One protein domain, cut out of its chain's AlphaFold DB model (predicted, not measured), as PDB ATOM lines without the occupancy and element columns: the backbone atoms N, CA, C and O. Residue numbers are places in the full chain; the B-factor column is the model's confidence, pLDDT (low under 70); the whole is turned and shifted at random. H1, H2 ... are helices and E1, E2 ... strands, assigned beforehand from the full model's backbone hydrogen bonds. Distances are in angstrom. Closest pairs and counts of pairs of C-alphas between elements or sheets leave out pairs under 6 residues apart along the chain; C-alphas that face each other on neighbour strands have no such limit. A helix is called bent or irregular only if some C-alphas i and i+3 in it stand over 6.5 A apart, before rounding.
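What this domain is: This is residues 2 to 43 of the 365 residues of an uncharacterized protein of Xylona heveae (strain CBS 132557 / TC161) (UniProt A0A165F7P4). A small hairpin of two short strands, E1 and E2, stands beside a single helix, H1, and a long winding loop, residues 20 to 32, joins them at one end. The helix comes near the hairpin mainly on the E1 side, with few close C-alphas between them, and its last residues run off from it; Glu 2 and His 24 in the loop mark the two ends of the longest axis. The printed part has 42 residues with two named strands and one named helix, in the order E1, E2, H1 along the chain, and under half of the residues are in these named elements. The sheet has the order E1 - E2 and is antiparallel, and the class is mixed, helices and strands. The whole is compact, with a radius of gyration of the C-alphas of 10.0 A, and rounded, with spans of 28 by 20 by 18 A.

How they stand to each other: The sheet consists of E1, residues 8 to 11, and E2, residues 16 to 19, which form a hairpin with a tight link of 4 residues. The two strands are antiparallel, with an angle of 143 degrees between their N-to-C directions. The C-alphas of residues 8 and 19 face each other at 4.4 A, and those of residues 10 and 17 also at 4.4 A. Across the pair, N 9 and O 18 are within hydrogen-bond range at 2.8 A, and so are N 18 and O 9 at 2.8 A. H1, residues 33 to 43, follows E2 in the chain after a long link of 13 residues. The closest C-alphas of E1 and H1 are those of Tyr 9 and Val 36, 7.2 A apart, and the two centres are 11.3 A apart. Of the pairs of C-alphas within 10 A between H1 and the sheet, 7 are with E1 and 1 is with E2; they are made by residues 33 to 40 of H1. In H1 every O i to N i+4 pair is within hydrogen-bond range.

Where its parts are: E1 runs from Tyr 8, whose C-alpha is at (36.418, 53.378, 19.406), to Asp 11, over 9.7 A. E2 runs from Lys 16 to Lys 19, over 10.1 A, and its last C-alpha is at (38.241, 51.791, 23.120). H1 runs from Arg 33 to Glu 43, over 15.4 A, and is not bent; its last C-alpha is at (41.644, 47.087, 4.593).

The domain as a whole: The two C-alphas farthest apart are those of Glu 2 and His 24, at 28.3 A. The first and last printed C-alphas, those of Glu 2 and Glu 43, are 15.2 A apart. The printed part has no cut. The link from E2 to H1 is long, with 13 residues, and its C-alphas lie 4 to 14 A from the mean of the C-alphas. The mean pLDDT of the printed part is 80.1, and confidence is low, under 70, at residue 2 and at residues 25 to 28 in this link.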
ATOM      1  N   GLU A   2      27.965  50.551   9.473       61.28
ATOM      2  CA  GLU A   2      28.305  50.583  10.899       61.28
ATOM      3  C   GLU A   2      28.763  51.991  11.304       61.28
ATOM      4  O   GLU A   2      29.505  52.661  10.577       61.28
ATOM      5  N   LYS A   3      28.257  52.475  12.440       76.06
ATOM      6  CA  LYS A   3      28.392  53.868  12.875       76.06
ATOM      7  C   LYS A   3      29.798  54.091  13.445       76.06
ATOM      8  O   LYS A   3      30.165  53.495  14.450       76.06
ATOM      9  N   ARG A   4      30.609  54.951  12.822       74.50
ATOM     10  CA  ARG A   4      31.947  55.274  13.346       74.50
ATOM     11  C   ARG A   4      31.827  56.128  14.607       74.50
ATOM     12  O   ARG A   4      31.400  57.275  14.524       74.50
ATOM     13  N   ILE A   5      32.234  55.576  15.748       82.38
ATOM     14  CA  ILE A   5      32.300  56.289  17.029       82.38
ATOM     15  C   ILE A   5      33.745  56.781  17.234       82.38
ATOM     16  O   ILE A   5      34.666  55.961  17.234       82.38
ATOM     17  N   PRO A   6      33.988  58.097  17.387       80.50
ATOM     18  CA  PRO A   6      35.326  58.630  17.642       80.50
ATOM     19  C   PRO A   6      35.968  57.993  18.883       80.50
ATOM     20  O   PRO A   6      35.348  57.916  19.939       80.50
ATOM     21  N   GLY A   7      37.214  57.524  18.762       81.94
ATOM     22  CA  GLY A   7      37.953  56.892  19.866       81.94
ATOM     23  C   GLY A   7      37.641  55.410  20.109       81.94
ATOM     24  O   GLY A   7      38.271  54.808  20.978       81.94
ATOM     25  N   TYR A   8      36.741  54.803  19.330       85.25
ATOM     26  CA  TYR A   8      36.418  53.378  19.406       85.25
ATOM     27  C   TYR A   8      36.651  52.675  18.059       85.25
ATOM     28  O   TYR A   8      36.420  53.240  16.989       85.25
ATOM     29  N   TYR A   9      37.112  51.429  18.111       83.62
ATOM     30  CA  TYR A   9      37.276  50.524  16.976       83.62
ATOM     31  C   TYR A   9      36.225  49.416  17.048       83.62
ATOM     32  O   TYR A   9      36.026  48.828  18.108       83.62
ATOM     33  N   PHE A  10      35.546  49.138  15.938       84.25
ATOM     34  CA  PHE A  10      34.580  48.046  15.857       84.25
ATOM     35  C   PHE A  10      35.287  46.756  15.438       84.25
ATOM     36  O   PHE A  10      35.922  46.717  14.385       84.25
ATOM     37  N   ASP A  11      35.177  45.720  16.265       82.44
ATOM     38  CA  ASP A  11      35.695  44.386  15.973       82.44
ATOM     39  C   ASP A  11      34.564  43.528  15.363       82.44
ATOM     40  O   ASP A  11      33.586  43.236  16.066       82.44
ATOM     41  N   PRO A  12      34.649  43.148  14.071       81.38
ATOM     42  CA  PRO A  12      33.576  42.440  13.372       81.38
ATOM     43  C   PRO A  12      33.355  41.015  13.893       81.38
ATOM     44  O   PRO A  12      32.234  40.514  13.803       81.38
ATOM     45  N   GLU A  13      34.374  40.378  14.478       83.69
ATOM     46  CA  GLU A  13      34.257  39.022  15.032       83.69
ATOM     47  C   GLU A  13      33.441  39.034  16.326       83.69
ATOM     48  O   GLU A  13      32.565  38.198  16.541       83.69
ATOM     49  N   LYS A  14      33.683  40.041  17.171       83.94
ATOM     50  CA  LYS A  14      33.008  40.195  18.468       83.94
ATOM     51  C   LYS A  14      31.743  41.049  18.402       83.94
ATOM     52  O   LYS A  14      31.049  41.164  19.412       83.94
ATOM     53  N   ARG A  15      31.461  41.667  17.245       83.94
ATOM     54  CA  ARG A  15      30.360  42.619  16.999       83.94
ATOM     55  C   ARG A  15      30.251  43.699  18.087       83.94
ATOM     56  O   ARG A  15      29.153  44.071  18.502       83.94
ATOM     57  N   LYS A  16      31.395  44.189  18.582       87.69
ATOM     58  CA  LYS A  16      31.487  45.137  19.709       87.69
ATOM     59  C   LYS A  16      32.508  46.240  19.436       87.69
ATOM     60  O   LYS A  16      33.475  46.048  18.702       87.69
ATOM     61  N   TYR A  17      32.282  47.401  20.052       85.19
ATOM     62  CA  TYR A  17      33.206  48.533  20.020       85.19
ATOM     63  C   TYR A  17      34.217  48.430  21.162       85.19
ATOM     64  O   TYR A  17      33.842  48.273  22.320       85.19
ATOM     65  N   PHE A  18      35.495  48.584  20.833       85.25
ATOM     66  CA  PHE A  18      36.609  48.606  21.773       85.25
ATOM     67  C   PHE A  18      37.250  49.988  21.787       85.25
ATOM     68  O   PHE A  18      37.435  50.607  20.741       85.25
ATOM     69  N   LYS A  19      37.585  50.491  22.974       84.88
ATOM     70  CA  LYS A  19      38.241  51.791  23.120       84.88
ATOM     71  C   LYS A  19      39.660  51.712  22.554       84.88
ATOM     72  O   LYS A  19      40.418  50.815  22.916       84.88
ATOM     73  N   ILE A  20      40.020  52.650  21.682       85.31
ATOM     74  CA  ILE A  20      41.369  52.731  21.117       85.31
ATOM     75  C   ILE A  20      42.291  53.299  22.193       85.31
ATOM     76  O   ILE A  20      42.113  54.436  22.635       85.31
ATOM     77  N   LEU A  21      43.277  52.511  22.610       83.12
ATOM     78  CA  LEU A  21      44.224  52.917  23.645       83.12
ATOM     79  C   LEU A  21      45.452  53.625  23.036       83.12
ATOM     80  O   LEU A  21      45.859  53.316  21.907       83.12
ATOM     81  N   PRO A  22      46.069  54.576  23.765       78.81
ATOM     82  CA  PRO A  22      47.365  55.140  23.399       78.81
ATOM     83  C   PRO A  22      48.453  54.062  23.324       78.81
ATOM     84  O   PRO A  22      48.448  53.114  24.106       78.81
ATOM     85  N   ASN A  23      49.428  54.226  22.426       72.56
ATOM     86  CA  ASN A  23      50.458  53.203  22.183       72.56
ATOM     87  C   ASN A  23      51.306  52.880  23.427       72.56
ATOM     88  O   ASN A  23      51.728  51.741  23.587       72.56
ATOM     89  N   HIS A  24      51.521  53.855  24.316       73.44
ATOM     90  CA  HIS A  24      52.269  53.659  25.562       73.44
ATOM     91  C   HIS A  24      51.493  52.844  26.608       73.44
ATOM     92  O   HIS A  24      52.103  52.203  27.452       73.44
ATOM     93  N   ALA A  25      50.157  52.854  26.555       67.94
ATOM     94  CA  ALA A  25      49.305  52.174  27.530       67.94
ATOM     95  C   ALA A  25      49.088  50.689  27.195       67.94
ATOM     96  O   ALA A  25      48.666  49.923  28.056       67.94
ATOM     97  N   ALA A  26      49.339  50.276  25.947       63.25
ATOM     98  CA  ALA A  26      49.129  48.897  25.514       63.25
ATOM     99  C   ALA A  26      49.946  48.550  24.247       63.25
ATOM    100  O   ALA A  26      49.357  48.384  23.168       63.25
ATOM    101  N   PRO A  27      51.283  48.414  24.355       61.94
ATOM    102  CA  PRO A  27      52.183  48.235  23.208       61.94
ATOM    103  C   PRO A  27      51.920  46.950  22.401       61.94
ATOM    104  O   PRO A  27      52.147  46.933  21.196       61.94
ATOM    105  N   ALA A  28      51.376  45.904  23.032       67.44
ATOM    106  CA  ALA A  28      51.079  44.615  22.396       67.44
ATOM    107  C   ALA A  28      49.583  44.380  22.095       67.44
ATOM    108  O   ALA A  28      49.215  43.324  21.585       67.44
ATOM    109  N   SER A  29      48.692  45.329  22.411       76.44
ATOM    110  CA  SER A  29      47.249  45.105  22.232       76.44
ATOM    111  C   SER A  29      46.802  45.263  20.778       76.44
ATOM    112  O   SER A  29      47.228  46.175  20.066       76.44
ATOM    113  N   GLN A  30      45.864  44.417  20.347       72.62
ATOM    114  CA  GLN A  30      45.236  44.501  19.022       72.62
ATOM    115  C   GLN A  30      44.494  45.835  18.797       72.62
ATOM    116  O   GLN A  30      44.375  46.291  17.662       72.62
ATOM    117  N   TYR A  31      44.061  46.500  19.877       78.19
ATOM    118  CA  TYR A  31      43.268  47.736  19.852       78.19
ATOM    119  C   TYR A  31      44.096  49.017  20.093       78.19
ATOM    120  O   TYR A  31      43.537  50.080  20.381       78.19
ATOM    121  N   SER A  32      45.426  48.947  19.970       82.75
ATOM    122  CA  SER A  32      46.292  50.132  20.030       82.75
ATOM    123  C   SER A  32      46.081  51.045  18.815       82.75
ATOM    124  O   SER A  32      45.722  50.598  17.719       82.75
ATOM    125  N   ARG A  33      46.330  52.351  18.974       81.44
ATOM    126  CA  ARG A  33      46.152  53.341  17.894       81.44
ATOM    127  C   ARG A  33      46.964  53.002  16.634       81.44
ATOM    128  O   ARG A  33      46.455  53.172  15.525       81.44
ATOM    129  N   GLN A  34      48.199  52.516  16.786       83.00
ATOM    130  CA  GLN A  34      49.029  52.066  15.660       83.00
ATOM    131  C   GLN A  34      48.460  50.820  14.967       83.00
ATOM    132  O   GLN A  34      48.375  50.809  13.737       83.00
ATOM    133  N   ASN A  35      48.013  49.814  15.725       83.25
ATOM    134  CA  ASN A  35      47.478  48.575  15.156       83.25
ATOM    135  C   ASN A  35      46.159  48.814  14.419       83.25
ATOM    136  O   ASN A  35      46.022  48.399  13.269       83.25
ATOM    137  N   VAL A  36      45.239  49.585  15.003       84.12
ATOM    138  CA  VAL A  36      43.980  49.972  14.346       84.12
ATOM    139  C   VAL A  36      44.245  50.774  13.067       84.12
ATOM    140  O   VAL A  36      43.622  50.518  12.036       84.12
ATOM    141  N   SER A  37      45.199  51.711  13.092       83.62
ATOM    142  CA  SER A  37      45.592  52.472  11.897       83.62
ATOM    143  C   SER A  37      46.145  51.558  10.796       83.62
ATOM    144  O   SER A  37      45.749  51.673   9.634       83.62
ATOM    145  N   LYS A  38      47.002  50.594  11.161       86.62
ATOM    146  CA  LYS A  38      47.570  49.601  10.240       86.62
ATOM    147  C   LYS A  38      46.490  48.704   9.633       86.62
ATOM    148  O   LYS A  38      46.475  48.534   8.417       86.62
ATOM    149  N   VAL A  39      45.559  48.189  10.441       85.44
ATOM    150  CA  VAL A  39      44.429  47.372   9.965       85.44
ATOM    151  C   VAL A  39      43.566  48.172   8.993       85.44
ATOM    152  O   VAL A  39      43.328  47.722   7.878       85.44
ATOM    153  N   GLN A  40      43.185  49.403   9.345       85.06
ATOM    154  CA  GLN A  40      42.404  50.266   8.454       85.06
ATOM    155  C   GLN A  40      43.136  50.609   7.151       85.06
ATOM    156  O   GLN A  40      42.492  50.789   6.115       85.06
ATOM    157  N   TYR A  41      44.459  50.770   7.197       87.25
ATOM    158  CA  TYR A  41      45.278  50.978   6.007       87.25
ATOM    159  C   TYR A  41      45.274  49.732   5.113       87.25
ATOM    160  O   TYR A  41      45.011  49.852   3.918       87.25
ATOM    161  N   LEU A  42      45.492  48.544   5.686       87.75
ATOM    162  CA  LEU A  42      45.464  47.271   4.962       87.75
ATOM    163  C   LEU A  42      44.089  46.989   4.357       87.75
ATOM    164  O   LEU A  42      44.005  46.586   3.205       87.75
ATOM    165  N   GLU A  43      43.010  47.267   5.084       86.75
ATOM    166  CA  GLU A  43      41.644  47.087   4.593       86.75
ATOM    167  C   GLU A  43      41.329  48.050   3.434       86.75
ATOM    168  O   GLU A  43      40.720  47.665   2.435       86.75
TER     169      GLU A  43